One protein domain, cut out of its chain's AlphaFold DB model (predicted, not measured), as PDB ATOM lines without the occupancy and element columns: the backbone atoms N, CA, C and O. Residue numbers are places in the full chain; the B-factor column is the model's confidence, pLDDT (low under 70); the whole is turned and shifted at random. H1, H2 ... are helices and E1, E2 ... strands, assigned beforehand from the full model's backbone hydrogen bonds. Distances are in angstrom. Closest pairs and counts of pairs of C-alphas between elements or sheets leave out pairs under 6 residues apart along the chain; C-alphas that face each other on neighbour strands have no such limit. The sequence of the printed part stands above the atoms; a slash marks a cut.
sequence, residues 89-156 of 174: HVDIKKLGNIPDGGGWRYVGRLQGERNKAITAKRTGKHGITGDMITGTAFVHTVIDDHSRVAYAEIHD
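Overview. This is residues 89 to 156 of the 174 residues of the protein "Integrase catalytic domain-containing protein" of Leifsonia xyli subsp. cynodontis DSM 46306 (UniProt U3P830). A long, narrow ribbon of three antiparallel strands, E1, E2 and E3, has a small helical head beyond one end, where H2 runs crosswise to the strands and the short H1 makes a corner with it. Both faces of the sheet are bare of helices. The 68 printed residues include two named helices and three named strands, in the order E1 H1 H2 E2 E3; the sheet's order is E1 - E2 - E3, and the class is mixed, helices and strands. The whole is loose, with a radius of gyration of the C-alphas of 15.4 A, and elongated, spanning 47 by 27 by 16 A.

Arrangement. Edge strand E1, residues 89 to 96, is antiparallel to inner strand E2, residues 136 to 144, at 161 degrees, with N 91 and O 141 2.8 A apart, within hydrogen-bond range. E2 forms a hairpin with edge strand E3, residues 150 to 155, also antiparallel at 161 degrees; N 153 and O 140 are 3.0 A apart, within range. The sheet is twisted, its C-alphas up to 4.1 A off the best plane. H1, residues 104 to 107, and H2, residues 109 to 123, touch only at the corner, H2 with residues 110 to 113 alone; the closest C-alphas, of Trp 104 and Gly 112, are 3.8 A apart. Neither helix is on the sheet, and E1 and H2 are apart. In H2 every O i to N i+4 pair is within hydrogen-bond range; H1 is too short for such a pair, and its one O i to N i+3 pair is not within range.

Along the chain. E1 begins at C-alpha 89, (264.382, 12.464, 16.638), and is 22.8 A long. H1 measures 5.2 A and H2 20.6 A. E2 measures 26.0 A, and E3, 16.5 A, ends at C-alpha 155, (260.482, 8.393, -0.250).

Size, cuts and confidence. The C-alphas of Leu 110 and His 146, the two farthest apart, are 47.4 A apart. The printed part has no cut. The link from H2 to E2 is long, with 12 residues; in it residues 125 to 126 pair antiparallel with 132 to 133. Residues 146 and 156 have pLDDT under 70.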
ATOM      1  N   HIS A  89     263.252  13.120  17.271       80.81
ATOM      2  CA  HIS A  89     264.382  12.464  16.638       80.81
ATOM      3  C   HIS A  89     264.016  12.081  15.207       80.81
ATOM      4  O   HIS A  89     263.138  11.248  15.002       80.81
ATOM      5  N   VAL A  90     264.701  12.669  14.230       81.31
ATOM      6  CA  VAL A  90     264.544  12.321  12.814       81.31
ATOM      7  C   VAL A  90     265.759  11.516  12.361       81.31
ATOM      8  O   VAL A  90     266.895  11.968  12.511       81.31
ATOM      9  N   ASP A  91     265.526  10.329  11.807       83.19
ATOM     10  CA  ASP A  91     266.542   9.479  11.184       83.19
ATOM     11  C   ASP A  91     266.104   9.126   9.761       83.19
ATOM     12  O   ASP A  91     265.016   8.587   9.544       83.19
ATOM     13  N   ILE A  92     266.973   9.433   8.796       82.44
ATOM     14  CA  ILE A  92     266.794   9.097   7.383       82.44
ATOM     15  C   ILE A  92     267.703   7.912   7.069       82.44
ATOM     16  O   ILE A  92     268.933   8.014   7.135       82.44
ATOM     17  N   LYS A  93     267.110   6.774   6.696       84.31
ATOM     18  CA  LYS A  93     267.866   5.601   6.240       84.31
ATOM     19  C   LYS A  93     267.775   5.426   4.738       84.31
ATOM     20  O   LYS A  93     266.705   5.188   4.192       84.31
ATOM     21  N   LYS A  94     268.940   5.423   4.098       85.62
ATOM     22  CA  LYS A  94     269.116   5.109   2.680       85.62
ATOM     23  C   LYS A  94     269.271   3.596   2.486       85.62
ATOM     24  O   LYS A  94     270.259   3.018   2.944       85.62
ATOM     25  N   LEU A  95     268.316   2.949   1.821       85.12
ATOM     26  CA  LEU A  95     268.274   1.496   1.610       85.12
ATOM     27  C   LEU A  95     268.121   1.145   0.127       85.12
ATOM     28  O   LEU A  95     267.417   1.817  -0.613       85.12
ATOM     29  N   GLY A  96     268.766   0.068  -0.325       84.31
ATOM     30  CA  GLY A  96     268.608  -0.407  -1.703       84.31
ATOM     31  C   GLY A  96     267.215  -0.992  -1.948       84.31
ATOM     32  O   GLY A  96     266.733  -1.784  -1.136       84.31
ATOM     33  N   ASN A  97     266.599  -0.642  -3.080       85.38
ATOM     34  CA  ASN A  97     265.271  -1.141  -3.431       85.38
ATOM     35  C   ASN A  97     265.272  -2.658  -3.639       85.38
ATOM     36  O   ASN A  97     266.202  -3.236  -4.213       85.38
ATOM     37  N   ILE A  98     264.195  -3.304  -3.196       84.94
ATOM     38  CA  ILE A  98     263.956  -4.719  -3.471       84.94
ATOM     39  C   ILE A  98     263.415  -4.831  -4.903       84.94
ATOM     40  O   ILE A  98     262.468  -4.122  -5.235       84.94
ATOM     41  N   PRO A  99     263.986  -5.700  -5.758       86.19
ATOM     42  CA  PRO A  99     263.458  -5.921  -7.098       86.19
ATOM     43  C   PRO A  99     262.009  -6.410  -7.086       86.19
ATOM     44  O   PRO A  99     261.635  -7.223  -6.233       86.19
ATOM     45  N   ASP A 100     261.233  -5.991  -8.083       83.31
ATOM     46  CA  ASP A 100     259.883  -6.490  -8.322       83.31
ATOM     47  C   ASP A 100     259.937  -8.021  -8.500       83.31
ATOM     48  O   ASP A 100     260.796  -8.559  -9.202       83.31
ATOM     49  N   GLY A 101     259.058  -8.750  -7.807       85.31
ATOM     50  CA  GLY A 101     259.101 -10.220  -7.751       85.31
ATOM     51  C   GLY A 101     260.111 -10.802  -6.750       85.31
ATOM     52  O   GLY A 101     260.234 -12.022  -6.647       85.31
ATOM     53  N   GLY A 102     260.813  -9.957  -5.989       87.81
ATOM     54  CA  GLY A 102     261.660 -10.344  -4.863       87.81
ATOM     55  C   GLY A 102     263.147 -10.474  -5.201       87.81
ATOM     56  O   GLY A 102     263.548 -10.795  -6.321       87.81
ATOM     57  N   GLY A 103     263.988 -10.227  -4.192       87.81
ATOM     58  CA  GLY A 103     265.444 -10.331  -4.300       87.81
ATOM     59  C   GLY A 103     265.968 -11.767  -4.192       87.81
ATOM     60  O   GLY A 103     265.279 -12.679  -3.735       87.81
ATOM     61  N   TRP A 104     267.243 -11.965  -4.541       91.06
ATOM     62  CA  TRP A 104     267.882 -13.289  -4.607       91.06
ATOM     63  C   TRP A 104     267.837 -14.106  -3.309       91.06
ATOM     64  O   TRP A 104     267.921 -15.331  -3.355       91.06
ATOM     65  N   ARG A 105     267.714 -13.444  -2.151       89.12
ATOM     66  CA  ARG A 105     267.563 -14.118  -0.854       89.12
ATOM     67  C   ARG A 105     266.219 -14.837  -0.712       89.12
ATOM     68  O   ARG A 105     266.153 -15.804   0.031       89.12
ATOM     69  N   TYR A 106     265.182 -14.365  -1.405       90.12
ATOM     70  CA  TYR A 106     263.833 -14.929  -1.361       90.12
ATOM     71  C   TYR A 106     263.585 -15.913  -2.512       90.12
ATOM     72  O   TYR A 106     263.083 -17.006  -2.287       90.12
ATOM     73  N   VAL A 107     263.996 -15.562  -3.738       91.81
ATOM     74  CA  VAL A 107     263.716 -16.364  -4.951       91.81
ATOM     75  C   VAL A 107     264.914 -17.164  -5.483       91.81
ATOM     76  O   VAL A 107     264.832 -17.799  -6.532       91.81
ATOM     77  N   GLY A 108     266.057 -17.129  -4.792       91.00
ATOM     78  CA  GLY A 108     267.314 -17.711  -5.265       91.00
ATOM     79  C   GLY A 108     268.072 -16.813  -6.253       91.00
ATOM     80  O   GLY A 108     267.531 -15.861  -6.817       91.00
ATOM     81  N   ARG A 109     269.365 -17.104  -6.468       90.38
ATOM     82  CA  ARG A 109     270.277 -16.243  -7.255       90.38
ATOM     83  C   ARG A 109     269.823 -16.016  -8.694       90.38
ATOM     84  O   ARG A 109     269.745 -14.872  -9.116       90.38
ATOM     85  N   LEU A 110     269.498 -17.079  -9.431       91.06
ATOM     86  CA  LEU A 110     269.174 -16.966 -10.856       91.06
ATOM     87  C   LEU A 110     267.920 -16.112 -11.103       91.06
ATOM     88  O   LEU A 110     267.941 -15.213 -11.940       91.06
ATOM     89  N   GLN A 111     266.841 -16.374 -10.360       89.69
ATOM     90  CA  GLN A 111     265.606 -15.601 -10.482       89.69
ATOM     91  C   GLN A 111     265.771 -14.187  -9.915       89.69
ATOM     92  O   GLN A 111     265.291 -13.229 -10.514       89.69
ATOM     93  N   GLY A 112     266.508 -14.033  -8.813       89.75
ATOM     94  CA  GLY A 112     266.754 -12.734  -8.195       89.75
ATOM     95  C   GLY A 112     267.552 -11.783  -9.084       89.75
ATOM     96  O   GLY A 112     267.209 -10.607  -9.162       89.75
ATOM     97  N   GLU A 113     268.573 -12.273  -9.793       88.31
ATOM     98  CA  GLU A 113     269.322 -11.458 -10.761       88.31
ATOM     99  C   GLU A 113     268.456 -11.064 -11.966       88.31
ATOM    100  O   GLU A 113     268.526  -9.926 -12.429       88.31
ATOM    101  N   ARG A 114     267.570 -11.955 -12.438       87.81
ATOM    102  CA  ARG A 114     266.589 -11.615 -13.486       87.81
ATOM    103  C   ARG A 114     265.629 -10.523 -13.021       87.81
ATOM    104  O   ARG A 114     265.480  -9.522 -13.716       87.81
ATOM    105  N   ASN A 115     265.036 -10.681 -11.839       88.69
ATOM    106  CA  ASN A 115     264.145  -9.690 -11.236       88.69
ATOM    107  C   ASN A 115     264.856  -8.340 -11.071       88.69
ATOM    108  O   ASN A 115     264.313  -7.299 -11.440       88.69
ATOM    109  N   LYS A 116     266.105  -8.355 -10.586       85.38
ATOM    110  CA  LYS A 116     266.950  -7.163 -10.447       85.38
ATOM    111  C   LYS A 116     267.176  -6.468 -11.787       85.38
ATOM    112  O   LYS A 116     266.964  -5.263 -11.865       85.38
ATOM    113  N   ALA A 117     267.556  -7.206 -12.829       85.19
ATOM    114  CA  ALA A 117     267.798  -6.652 -14.160       85.19
ATOM    115  C   ALA A 117     266.522  -6.086 -14.807       85.19
ATOM    116  O   ALA A 117     266.569  -5.025 -15.426       85.19
ATOM    117  N   ILE A 118     265.381  -6.763 -14.650       85.88
ATOM    118  CA  ILE A 118     264.080  -6.287 -15.148       85.88
ATOM    119  C   ILE A 118     263.676  -5.004 -14.420       85.88
ATOM    120  O   ILE A 118     263.352  -4.010 -15.066       85.88
ATOM    121  N   THR A 119     263.758  -5.002 -13.088       84.12
ATOM    122  CA  THR A 119     263.395  -3.832 -12.279       84.12
ATOM    123  C   THR A 119     264.320  -2.659 -12.587       84.12
ATOM    124  O   THR A 119     263.843  -1.559 -12.819       84.12
ATOM    125  N   ALA A 120     265.631  -2.888 -12.696       83.69
ATOM    126  CA  ALA A 120     266.599  -1.852 -13.052       83.69
ATOM    127  C   ALA A 120     266.315  -1.214 -14.426       83.69
ATOM    128  O   ALA A 120     266.388   0.006 -14.564       83.69
ATOM    129  N   LYS A 121     265.919  -2.017 -15.426       83.06
ATOM    130  CA  LYS A 121     265.480  -1.511 -16.738       83.06
ATOM    131  C   LYS A 121     264.192  -0.692 -16.653       83.06
ATOM    132  O   LYS A 121     264.079   0.309 -17.347       83.06
ATOM    133  N   ARG A 122     263.235  -1.110 -15.817       81.62
ATOM    134  CA  ARG A 122     261.963  -0.397 -15.611       81.62
ATOM    135  C   ARG A 122     262.175   0.946 -14.916       81.62
ATOM    136  O   ARG A 122     261.589   1.935 -15.339       81.62
ATOM    137  N   THR A 123     262.983   0.978 -13.857       77.69
ATOM    138  CA  THR A 123     263.251   2.202 -13.089       77.69
ATOM    139  C   THR A 123     264.063   3.206 -13.909       77.69
ATOM    140  O   THR A 123     263.962   4.403 -13.673       77.69
ATOM    141  N   GLY A 124     264.895   2.736 -14.849       75.62
ATOM    142  CA  GLY A 124     265.717   3.600 -15.705       75.62
ATOM    143  C   GLY A 124     266.769   4.416 -14.940       75.62
ATOM    144  O   GLY A 124     267.386   5.312 -15.508       75.62
ATOM    145  N   LYS A 125     266.979   4.128 -13.646       75.75
ATOM    146  CA  LYS A 125     267.981   4.795 -12.812       75.75
ATOM    147  C   LYS A 125     269.357   4.220 -13.143       75.75
ATOM    148  O   LYS A 125     269.540   3.002 -13.181       75.75
ATOM    149  N   HIS A 126     270.328   5.105 -13.343       77.50
ATOM    150  CA  HIS A 126     271.718   4.743 -13.592       77.50
ATOM    151  C   HIS A 126     272.567   4.993 -12.344       77.50
ATOM    152  O   HIS A 126     272.431   6.018 -11.676       77.50
ATOM    153  N   GLY A 127     273.429   4.035 -12.020       72.50
ATOM    154  CA  GLY A 127     274.474   4.192 -11.023       72.50
ATOM    155  C   GLY A 127     275.584   5.120 -11.515       72.50
ATOM    156  O   GLY A 127     275.641   5.507 -12.680       72.50
ATOM    157  N   ILE A 128     276.514   5.444 -10.618       70.75
ATOM    158  CA  ILE A 128     277.667   6.317 -10.911       70.75
ATOM    159  C   ILE A 128     278.540   5.731 -12.037       70.75
ATOM    160  O   ILE A 128     279.163   6.469 -12.795       70.75
ATOM    161  N   THR A 129     278.565   4.403 -12.177       77.06
ATOM    162  CA  THR A 129     279.317   3.681 -13.216       77.06
ATOM    163  C   THR A 129     278.516   3.516 -14.522       77.06
ATOM    164  O   THR A 129     279.010   2.922 -15.476       77.06
ATOM    165  N   GLY A 130     277.293   4.056 -14.598       71.62
ATOM    166  CA  GLY A 130     276.410   3.976 -15.768       71.62
ATOM    167  C   GLY A 130     275.590   2.685 -15.863       71.62
ATOM    168  O   GLY A 130     274.761   2.546 -16.764       71.62
ATOM    169  N   ASP A 131     275.769   1.754 -14.927       76.75
ATOM    170  CA  ASP A 131     274.976   0.536 -14.813       76.75
ATOM    171  C   ASP A 131     273.533   0.846 -14.395       76.75
ATOM    172  O   ASP A 131     273.277   1.738 -13.591       76.75
ATOM    173  N   MET A 132     272.564   0.114 -14.946       77.19
ATOM    174  CA  MET A 132     271.172   0.252 -14.516       77.19
ATOM    175  C   MET A 132     271.001  -0.346 -13.118       77.19
ATOM    176  O   MET A 132     271.371  -1.499 -12.874       77.19
ATOM    177  N   ILE A 133     270.375   0.411 -12.221       79.75
ATOM    178  CA  ILE A 133     270.153   0.024 -10.828       79.75
ATOM    179  C   ILE A 133     268.666   0.037 -10.471       79.75
ATOM    180  O   ILE A 133     267.865   0.785 -11.020       79.75
ATOM    181  N   THR A 134     268.290  -0.787  -9.493       81.00
ATOM    182  CA  THR A 134     266.915  -0.893  -8.970       81.00
ATOM    183  C   THR A 134     266.447   0.394  -8.269       81.00
ATOM    184  O   THR A 134     265.248   0.618  -8.120       81.00
ATOM    185  N   GLY A 135     267.382   1.267  -7.880       81.50
ATOM    186  CA  GLY A 135     267.115   2.499  -7.142       81.50
ATOM    187  C   GLY A 135     267.344   2.352  -5.638       81.50
ATOM    188  O   GLY A 135     267.752   1.299  -5.144       81.50
ATOM    189  N   THR A 136     267.123   3.450  -4.926       81.81
ATOM    190  CA  THR A 136     267.301   3.562  -3.477       81.81
ATOM    191  C   THR A 136     266.029   4.146  -2.880       81.81
ATOM    192  O   THR A 136     265.467   5.053  -3.485       81.81
ATOM    193  N   ALA A 137     265.618   3.638  -1.727       82.25
ATOM    194  CA  ALA A 137     264.527   4.151  -0.916       82.25
ATOM    195  C   ALA A 137     265.100   4.881   0.300       82.25
ATOM    196  O   ALA A 137     266.067   4.421   0.922       82.25
ATOM    197  N   PHE A 138     264.480   5.998   0.649       82.38
ATOM    198  CA  PHE A 138     264.788   6.789   1.828       82.38
ATOM    199  C   PHE A 138     263.667   6.586   2.838       82.38
ATOM    200  O   PHE A 138     262.524   6.963   2.604       82.38
ATOM    201  N   VAL A 139     263.978   5.935   3.954       85.38
ATOM    202  CA  VAL A 139     263.018   5.725   5.039       85.38
ATOM    203  C   VAL A 139     263.188   6.870   6.024       85.38
ATOM    204  O   VAL A 139     264.218   6.947   6.696       85.38
ATOM    205  N   HIS A 140     262.208   7.763   6.082       84.62
ATOM    206  CA  HIS A 140     262.181   8.894   7.002       84.62
ATOM    207  C   HIS A 140     261.472   8.435   8.263       84.62
ATOM    208  O   HIS A 140     260.279   8.150   8.229       84.62
ATOM    209  N   THR A 141     262.208   8.320   9.364       82.75
ATOM    210  CA  THR A 141     261.651   7.940  10.663       82.75
ATOM    211  C   THR A 141     261.710   9.118  11.614       82.75
ATOM    212  O   THR A 141     262.750   9.753  11.763       82.75
ATOM    213  N   VAL A 142     260.584   9.420  12.246       84.31
ATOM    214  CA  VAL A 142     260.412  10.535  13.172       84.31
ATOM    215  C   VAL A 142     259.910   9.956  14.488       84.31
ATOM    216  O   VAL A 142     258.858   9.326  14.515       84.31
ATOM    217  N   ILE A 143     260.663  10.119  15.571       82.19
ATOM    218  CA  ILE A 143     260.361   9.552  16.888       82.19
ATOM    219  C   ILE A 143     260.270  10.682  17.910       82.19
ATOM    220  O   ILE A 143     261.233  11.417  18.104       82.19
ATOM    221  N   ASP A 144     259.141  10.796  18.601       80.19
ATOM    222  CA  ASP A 144     259.014  11.684  19.757       80.19
ATOM    223  C   ASP A 144     259.648  11.028  20.994       80.19
ATOM    224  O   ASP A 144     259.245   9.936  21.401       80.19
ATOM    225  N   ASP A 145     260.657  11.661  21.596       73.94
ATOM    226  CA  ASP A 145     261.440  11.032  22.675       73.94
ATOM    227  C   ASP A 145     260.630  10.836  23.971       73.94
ATOM    228  O   ASP A 145     260.833   9.854  24.694       73.94
ATOM    229  N   HIS A 146     259.665  11.725  24.224       66.00
ATOM    230  CA  HIS A 146     258.838  11.696  25.427       66.00
ATOM    231  C   HIS A 146     257.687  10.680  25.322       66.00
ATOM    232  O   HIS A 146     257.543   9.814  26.181       66.00
ATOM    233  N   SER A 147     256.873  10.741  24.265       74.00
ATOM    234  CA  SER A 147     255.735   9.824  24.068       74.00
ATOM    235  C   SER A 147     256.116   8.488  23.427       74.00
ATOM    236  O   SER A 147     255.311   7.557  23.443       74.00
ATOM    237  N   ARG A 148     257.329   8.374  22.865       77.00
ATOM    238  CA  ARG A 148     257.815   7.210  22.100       77.00
ATOM    239  C   ARG A 148     256.976   6.876  20.865       77.00
ATOM    240  O   ARG A 148     257.125   5.789  20.306       77.00
ATOM    241  N   VAL A 149     256.136   7.805  20.407       80.00
ATOM    242  CA  VAL A 149     255.409   7.683  19.139       80.00
ATOM    243  C   VAL A 149     256.399   7.790  17.984       80.00
ATOM    244  O   VAL A 149     257.253   8.675  17.973       80.00
ATOM    245  N   ALA A 150     256.274   6.885  17.013       82.81
ATOM    246  CA  ALA A 150     257.099   6.850  15.814       82.81
ATOM    247  C   ALA A 150     256.234   6.985  14.553       82.81
ATOM    248  O   ALA A 150     255.220   6.302  14.412       82.81
ATOM    249  N   TYR A 151     256.674   7.833  13.630       83.38
ATOM    250  CA  TYR A 151     256.141   8.000  12.284       83.38
ATOM    251  C   TYR A 151     257.198   7.560  11.272       83.38
ATOM    252  O   TYR A 151     258.381   7.843  11.463       83.38
ATOM    253  N   ALA A 152     256.794   6.846  10.221       84.19
ATOM    254  CA  ALA A 152     257.709   6.393   9.181       84.19
ATOM    255  C   ALA A 152     257.086   6.513   7.789       84.19
ATOM    256  O   ALA A 152     255.985   6.016   7.556       84.19
ATOM    257  N   GLU A 153     257.831   7.104   6.860       85.12
ATOM    258  CA  GLU A 153     257.484   7.192   5.441       85.12
ATOM    259  C   GLU A 153     258.643   6.715   4.570       85.12
ATOM    260  O   GLU A 153     259.803   6.748   4.982       85.12
ATOM    261  N   ILE A 154     258.321   6.266   3.357       81.44
ATOM    262  CA  ILE A 154     259.302   5.852   2.356       81.44
ATOM    263  C   ILE A 154     259.214   6.819   1.180       81.44
ATOM    264  O   ILE A 154     258.158   6.931   0.562       81.44
ATOM    265  N   HIS A 155     260.331   7.465   0.866       77.75
ATOM    266  CA  HIS A 155     260.482   8.393  -0.250       77.75
ATOM    267  C   HIS A 155     261.472   7.834  -1.276       77.75
ATOM    268  O   HIS A 155     262.414   7.115  -0.930       77.75
ATOM    269  N   ASP A 156     261.250   8.140  -2.554       67.56
ATOM    270  CA  ASP A 156     262.118   7.699  -3.659       67.56
ATOM    271  C   ASP A 156     263.352   8.598  -3.857       67.56
ATOM    272  O   ASP A 156     264.293   8.206  -4.566       67.56
TER     273      ASP A 156